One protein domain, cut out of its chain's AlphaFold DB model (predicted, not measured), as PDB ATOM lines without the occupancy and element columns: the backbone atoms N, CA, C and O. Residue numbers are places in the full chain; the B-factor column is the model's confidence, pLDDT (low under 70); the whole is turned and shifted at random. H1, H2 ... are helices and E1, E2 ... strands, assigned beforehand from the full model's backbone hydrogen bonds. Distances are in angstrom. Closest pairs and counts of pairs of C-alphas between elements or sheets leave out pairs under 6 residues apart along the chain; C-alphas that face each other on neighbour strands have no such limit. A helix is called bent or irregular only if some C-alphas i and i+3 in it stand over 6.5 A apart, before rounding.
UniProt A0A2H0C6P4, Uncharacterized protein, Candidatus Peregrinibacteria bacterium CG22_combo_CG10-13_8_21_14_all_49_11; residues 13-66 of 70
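What this domain is: This is residues 13 to 66 of the 70 residues of an uncharacterized protein of Candidatus Peregrinibacteria bacterium CG22_combo_CG10-13_8_21_14_all_49_11 (UniProt A0A2H0C6P4). A small sheet of three parallel strands has H2 running along it over one face, on the E3 side, while H1 lies farther out beside H2 and only grazes the sheet. The 54 printed residues run E1, H1, E2, H2, E3, with sheet order E1, E2, E3. The class is mixed, helices and strands, in two layers: the sheet and H2 on one face. The whole is compact, radius of gyration of the C-alphas 9.9 A, and only just elongated, spanning 28 by 19 by 17 A.

Where its parts are: E2 is residues 41 to 45, 12.3 A long; E1 is residues 13 to 16, from C-alpha 13 at (231.394, 257.255, 175.145); E3 is residues 62 to 65, ending at C-alpha 65 (235.206, 261.850, 186.909). H2, residues 47 to 58, is 18.1 A long and irregular: C-alphas 48 and 51 are 8.2 A apart. H1, residues 25 to 33, is 12.3 A long.

How they stand to each other: Inner strand E2 is parallel to E1 at 20 degrees, with N 16 and O 44 2.8 A apart, and to E3 at 14 degrees, with N 43 and O 62 2.8 A apart. H2 is on the sheet at a height of 8.0 A, along the strands, 15 degrees from E3 on the local plane. It lies over E3, with 7 C-alphas falling there; it is only just not over E2, with 2. The closest C-alphas of H2 and E3 are those of Pro 47 and Leu 65, 6.1 A. H1 touches H2, its closest C-alphas those of Thr 25 and Val 52, 7.3 A, at a shallow tilt of 26 degrees, the same way. E1, H1, E2 and E2, H2, E3 are strand-helix-strand units, parallel neighbour strands joined through a helix, with right-handed crossovers. In H1 every O i to N i+4 pair is within hydrogen-bond range; in H2 3 of 8 are, and 7 of 9 O i to N i+3 pairs.

The domain as a whole: The C-alphas farthest apart, those of Ser 20 and Pro 36, are 28.3 A apart. The printed part has no cut and no long link. Its mean pLDDT is 89.8, and no printed residue is under 70.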
ATOM      1  N   THR A  13     230.944 256.248 174.185       91.75
ATOM      2  CA  THR A  13     231.394 257.255 175.145       91.75
ATOM      3  C   THR A  13     230.287 258.278 175.341       91.75
ATOM      4  O   THR A  13     229.780 258.822 174.364       91.75
ATOM      5  N   ILE A  14     229.930 258.541 176.595       90.94
ATOM      6  CA  ILE A  14     228.966 259.569 176.988       90.94
ATOM      7  C   ILE A  14     229.733 260.649 177.740       90.94
ATOM      8  O   ILE A  14     230.418 260.347 178.720       90.94
ATOM      9  N   ASP A  15     229.628 261.899 177.293       91.00
ATOM     10  CA  ASP A  15     230.230 263.031 177.992       91.00
ATOM     11  C   ASP A  15     229.169 263.810 178.774       91.00
ATOM     12  O   ASP A  15     228.348 264.530 178.215       91.00
ATOM     13  N   TRP A  16     229.194 263.623 180.089       91.00
ATOM     14  CA  TRP A  16     228.394 264.314 181.097       91.00
ATOM     15  C   TRP A  16     229.283 265.145 182.032       91.00
ATOM     16  O   TRP A  16     228.911 265.468 183.163       91.00
ATOM     17  N   SER A  17     230.494 265.484 181.586       89.81
ATOM     18  CA  SER A  17     231.438 266.267 182.383       89.81
ATOM     19  C   SER A  17     231.027 267.728 182.544       89.81
ATOM     20  O   SER A  17     231.405 268.331 183.538       89.81
ATOM     21  N   GLN A  18     230.215 268.269 181.632       88.06
ATOM     22  CA  GLN A  18     229.756 269.666 181.649       88.06
ATOM     23  C   GLN A  18     228.463 269.890 182.448       88.06
ATOM     24  O   GLN A  18     227.996 271.018 182.569       88.06
ATOM     25  N   VAL A  19     227.862 268.826 182.984       86.56
ATOM     26  CA  VAL A  19     226.614 268.934 183.745       86.56
ATOM     27  C   VAL A  19     226.903 269.580 185.107       86.56
ATOM     28  O   VAL A  19     227.758 269.107 185.861       86.56
ATOM     29  N   SER A  20     226.207 270.675 185.413       83.44
ATOM     30  CA  SER A  20     226.445 271.502 186.605       83.44
ATOM     31  C   SER A  20     225.636 271.087 187.833       83.44
ATOM     32  O   SER A  20     225.985 271.479 188.944       83.44
ATOM     33  N   ASP A  21     224.577 270.300 187.660       80.31
ATOM     34  CA  ASP A  21     223.687 269.861 188.733       80.31
ATOM     35  C   ASP A  21     223.097 268.476 188.440       80.31
ATOM     36  O   ASP A  21     223.281 267.908 187.372       80.31
ATOM     37  N   ASN A  22     222.398 267.887 189.404       78.88
ATOM     38  CA  ASN A  22     221.780 266.567 189.262       78.88
ATOM     39  C   ASN A  22     220.505 266.561 188.401       78.88
ATOM     40  O   ASN A  22     219.776 265.569 188.411       78.88
ATOM     41  N   THR A  23     220.224 267.630 187.654       74.94
ATOM     42  CA  THR A  23     219.047 267.685 186.791       74.94
ATOM     43  C   THR A  23     219.192 266.655 185.666       74.94
ATOM     44  O   THR A  23     220.239 266.531 185.032       74.94
ATOM     45  N   ASN A  24     218.126 265.890 185.415       82.19
ATOM     46  CA  ASN A  24     218.019 264.870 184.363       82.19
ATOM     47  C   ASN A  24     218.907 263.627 184.511       82.19
ATOM     48  O   ASN A  24     219.010 262.846 183.563       82.19
ATOM     49  N   THR A  25     219.508 263.373 185.679       87.25
ATOM     50  CA  THR A  25     220.266 262.129 185.896       87.25
ATOM     51  C   THR A  25     219.453 260.867 185.617       87.25
ATOM     52  O   THR A  25     220.025 259.864 185.191       87.25
ATOM     53  N   ASP A  26     218.134 260.926 185.794       88.75
ATOM     54  CA  ASP A  26     217.219 259.825 185.492       88.75
ATOM     55  C   ASP A  26     217.236 259.454 184.006       88.75
ATOM     56  O   ASP A  26     217.291 258.272 183.679       88.75
ATOM     57  N   SER A  27     217.318 260.434 183.100       89.00
ATOM     58  CA  SER A  27     217.423 260.180 181.657       89.00
ATOM     59  C   SER A  27     218.740 259.496 181.283       89.00
ATOM     60  O   SER A  27     218.765 258.647 180.392       89.00
ATOM     61  N   LEU A  28     219.845 259.817 181.976       89.44
ATOM     62  CA  LEU A  28     221.098 259.073 181.806       89.44
ATOM     63  C   LEU A  28     220.933 257.625 182.264       89.44
ATOM     64  O   LEU A  28     221.386 256.717 181.569       89.44
ATOM     65  N   MET A  29     220.308 257.406 183.423       90.75
ATOM     66  CA  MET A  29     220.099 256.055 183.946       90.75
ATOM     67  C   MET A  29     219.192 255.235 183.030       90.75
ATOM     68  O   MET A  29     219.506 254.079 182.752       90.75
ATOM     69  N   GLU A  30     218.107 255.827 182.533       91.69
ATOM     70  CA  GLU A  30     217.179 255.194 181.598       91.69
ATOM     71  C   GLU A  30     217.902 254.775 180.314       91.69
ATOM     72  O   GLU A  30     217.843 253.607 179.920       91.69
ATOM     73  N   TRP A  31     218.673 255.688 179.714       91.31
ATOM     74  CA  TRP A  31     219.430 255.392 178.502       91.31
ATOM     75  C   TRP A  31     220.461 254.283 178.730       91.31
ATOM     76  O   TRP A  31     220.535 253.335 177.951       91.31
ATOM     77  N   VAL A  32     221.243 254.365 179.815       91.31
ATOM     78  CA  VAL A  32     222.275 253.365 180.130       91.31
ATOM     79  C   VAL A  32     221.652 251.995 180.396       91.31
ATOM     80  O   VAL A  32     222.197 250.989 179.944       91.31
ATOM     81  N   SER A  33     220.502 251.945 181.070       89.38
ATOM     82  CA  SER A  33     219.791 250.694 181.371       89.38
ATOM     83  C   SER A  33     219.233 250.013 180.118       89.38
ATOM     84  O   SER A  33     219.061 248.797 180.111       89.38
ATOM     85  N   ALA A  34     218.990 250.770 179.045       91.50
ATOM     86  CA  ALA A  34     218.556 250.234 177.759       91.50
ATOM     87  C   ALA A  34     219.709 249.647 176.915       91.50
ATOM     88  O   ALA A  34     219.455 249.003 175.894       91.50
ATOM     89  N   VAL A  35     220.976 249.846 177.305       90.56
ATOM     90  CA  VAL A  35     222.131 249.330 176.556       90.56
ATOM     91  C   VAL A  35     222.364 247.845 176.872       90.56
ATOM     92  O   VAL A  35     222.649 247.510 178.019       90.56
ATOM     93  N   PRO A  36     222.373 246.943 175.869       85.19
ATOM     94  CA  PRO A  36     222.564 245.504 176.101       85.19
ATOM     95  C   PRO A  36     223.936 245.133 176.685       85.19
ATOM     96  O   PRO A  36     224.080 244.120 177.363       85.19
ATOM     97  N   GLU A  37     224.967 245.936 176.398       89.50
ATOM     98  CA  GLU A  37     226.341 245.721 176.862       89.50
ATOM     99  C   GLU A  37     226.921 246.980 177.520       89.50
ATOM    100  O   GLU A  37     227.839 247.620 177.000       89.50
ATOM    101  N   THR A  38     226.414 247.327 178.697       90.56
ATOM    102  CA  THR A  38     226.873 248.468 179.516       90.56
ATOM    103  C   THR A  38     228.378 248.467 179.818       90.56
ATOM    104  O   THR A  38     228.977 249.534 179.932       90.56
ATOM    105  N   ARG A  39     229.031 247.293 179.848       89.62
ATOM    106  CA  ARG A  39     230.501 247.130 179.959       89.62
ATOM    107  C   ARG A  39     231.308 247.838 178.870       89.62
ATOM    108  O   ARG A  39     232.484 248.133 179.066       89.62
ATOM    109  N   ASN A  40     230.676 248.112 177.730       90.31
ATOM    110  CA  ASN A  40     231.277 248.823 176.606       90.31
ATOM    111  C   ASN A  40     230.959 250.326 176.621       90.31
ATOM    112  O   ASN A  40     231.311 251.028 175.671       90.31
ATOM    113  N   VAL A  41     230.302 250.823 177.671       92.94
ATOM    114  CA  VAL A  41     229.956 252.233 177.846       92.94
ATOM    115  C   VAL A  41     230.955 252.885 178.795       92.94
ATOM    116  O   VAL A  41     231.189 252.403 179.906       92.94
ATOM    117  N   HIS A  42     231.535 254.005 178.368       94.62
ATOM    118  CA  HIS A  42     232.355 254.866 179.214       94.62
ATOM    119  C   HIS A  42     231.676 256.219 179.395       94.62
ATOM    120  O   HIS A  42     231.445 256.941 178.433       94.62
ATOM    121  N   VAL A  43     231.369 256.562 180.641       93.44
ATOM    122  CA  VAL A  43     230.772 257.840 181.021       93.44
ATOM    123  C   VAL A  43     231.843 258.748 181.623       93.44
ATOM    124  O   VAL A  43     232.455 258.411 182.643       93.44
ATOM    125  N   TYR A  44     232.065 259.909 181.010       93.62
ATOM    126  CA  TYR A  44     232.737 261.027 181.667       93.62
ATOM    127  C   TYR A  44     231.706 261.780 182.487       93.62
ATOM    128  O   TYR A  44     230.698 262.219 181.951       93.62
ATOM    129  N   LEU A  45     231.936 261.900 183.787       92.75
ATOM    130  CA  LEU A  45     230.941 262.401 184.722       92.75
ATOM    131  C   LEU A  45     231.471 263.644 185.438       92.75
ATOM    132  O   LEU A  45     232.607 263.652 185.920       92.75
ATOM    133  N   SER A  46     230.640 264.680 185.522       91.06
ATOM    134  CA  SER A  46     230.946 265.870 186.310       91.06
ATOM    135  C   SER A  46     231.023 265.528 187.807       91.06
ATOM    136  O   SER A  46     230.204 264.747 188.309       91.06
ATOM    137  N   PRO A  47     231.955 266.128 188.571       88.69
ATOM    138  CA  PRO A  47     231.966 266.030 190.028       88.69
ATOM    139  C   PRO A  47     230.662 266.503 190.685       88.69
ATOM    140  O   PRO A  47     230.326 266.005 191.764       88.69
ATOM    141  N   ALA A  48     229.921 267.416 190.041       86.94
ATOM    142  CA  ALA A  48     228.649 267.941 190.538       86.94
ATOM    143  C   ALA A  48     227.551 266.866 190.614       86.94
ATOM    144  O   ALA A  48     226.715 266.894 191.511       86.94
ATOM    145  N   VAL A  49     227.611 265.852 189.743       88.00
ATOM    146  CA  VAL A  49     226.635 264.749 189.675       88.00
ATOM    147  C   VAL A  49     227.213 263.415 190.132       88.00
ATOM    148  O   VAL A  49     226.716 262.347 189.782       88.00
ATOM    149  N   ARG A  50     228.259 263.437 190.968       85.06
ATOM    150  CA  ARG A  50     228.924 262.216 191.463       85.06
ATOM    151  C   ARG A  50     227.980 261.202 192.129       85.06
ATOM    152  O   ARG A  50     228.357 260.039 192.243       85.06
ATOM    153  N   GLY A  51     226.790 261.629 192.562       88.06
ATOM    154  CA  GLY A  51     225.772 260.783 193.191       88.06
ATOM    155  C   GLY A  51     225.371 259.571 192.346       88.06
ATOM    156  O   GLY A  51     225.147 258.502 192.900       88.06
ATOM    157  N   VAL A  52     225.396 259.680 191.014       90.69
ATOM    158  CA  VAL A  52     225.020 258.562 190.128       90.69
ATOM    159  C   VAL A  52     226.162 257.619 189.770       90.69
ATOM    160  O   VAL A  52     225.959 256.602 189.108       90.69
ATOM    161  N   ARG A  53     227.386 257.925 190.210       92.75
ATOM    162  CA  ARG A  53     228.573 257.126 189.886       92.75
ATOM    163  C   ARG A  53     228.414 255.674 190.325       92.75
ATOM    164  O   ARG A  53     228.815 254.781 189.588       92.75
ATOM    165  N   HIS A  54     227.880 255.448 191.525       93.50
ATOM    166  CA  HIS A  54     227.740 254.096 192.058       93.50
ATOM    167  C   HIS A  54     226.778 253.263 191.205       93.50
ATOM    168  O   HIS A  54     227.129 252.153 190.820       93.50
ATOM    169  N   THR A  55     225.641 253.843 190.819       92.50
ATOM    170  CA  THR A  55     224.649 253.212 189.939       92.50
ATOM    171  C   THR A  55     225.229 252.878 188.563       92.50
ATOM    172  O   THR A  55     225.078 251.765 188.071       92.50
ATOM    173  N   LEU A  56     225.969 253.802 187.945       93.44
ATOM    174  CA  LEU A  56     226.619 253.545 186.653       93.44
ATOM    175  C   LEU A  56     227.649 252.410 186.735       93.44
ATOM    176  O   LEU A  56     227.725 251.570 185.840       93.44
ATOM    177  N   LEU A  57     228.429 252.366 187.818       93.38
ATOM    178  CA  LEU A  57     229.381 251.282 188.056       93.38
ATOM    179  C   LEU A  57     228.668 249.949 188.313       93.38
ATOM    180  O   LEU A  57     229.120 248.930 187.796       93.38
ATOM    181  N   SER A  58     227.557 249.939 189.059       93.00
ATOM    182  CA  SER A  58     226.783 248.716 189.322       93.00
ATOM    183  C   SER A  58     226.111 248.174 188.063       93.00
ATOM    184  O   SER A  58     225.984 246.964 187.913       93.00
ATOM    185  N   LEU A  59     225.733 249.058 187.135       91.50
ATOM    186  CA  LEU A  59     225.269 248.679 185.802       91.50
ATOM    187  C   LEU A  59     226.402 248.138 184.922       91.50
ATOM    188  O   LEU A  59     226.123 247.550 183.887       91.50
ATOM    189  N   GLY A  60     227.668 248.293 185.317       92.12
ATOM    190  CA  GLY A  60     228.835 247.768 184.610       92.12
ATOM    191  C   GLY A  60     229.534 248.776 183.700       92.12
ATOM    192  O   GLY A  60     230.472 248.400 183.000       92.12
ATOM    193  N   CYS A  61     229.128 250.048 183.702       93.75
ATOM    194  CA  CYS A  61     229.799 251.079 182.919       93.75
ATOM    195  C   CYS A  61     231.190 251.394 183.467       93.75
ATOM    196  O   CYS A  61     231.448 251.367 184.672       93.75
ATOM    197  N   LYS A  62     232.082 251.828 182.578       94.56
ATOM    198  CA  LYS A  62     233.293 252.534 182.983       94.56
ATOM    199  C   LYS A  62     232.925 253.981 183.295       94.56
ATOM    200  O   LYS A  62     232.286 254.642 182.484       94.56
ATOM    201  N   VAL A  63     233.354 254.502 184.440       94.12
ATOM    202  CA  VAL A  63     233.073 255.893 184.828       94.12
ATOM    203  C   VAL A  63     234.373 256.620 185.131       94.12
ATOM    204  O   VAL A  63     235.206 256.130 185.895       94.12
ATOM    205  N   THR A  64     234.550 257.806 184.557       93.94
ATOM    206  CA  THR A  64     235.672 258.697 184.864       93.94
ATOM    207  C   THR A  64     235.135 260.049 185.281       93.94
ATOM    208  O   THR A  64     234.418 260.693 184.523       93.94
ATOM    209  N   LEU A  65     235.497 260.489 186.484       91.50
ATOM    210  CA  LEU A  65     235.206 261.850 186.909       91.50
ATOM    211  C   LEU A  65     236.124 262.800 186.141       91.50
ATOM    212  O   LEU A  65     237.344 262.634 186.178       91.50
ATOM    213  N   ARG A  66     235.541 263.769 185.440       88.12
ATOM    214  CA  ARG A  66     236.282 264.807 184.723       88.12
ATOM    215  C   ARG A  66     235.872 266.162 185.301       88.12
ATOM    216  O   ARG A  66     234.727 266.553 185.097       88.12
TER     217      ARG A  66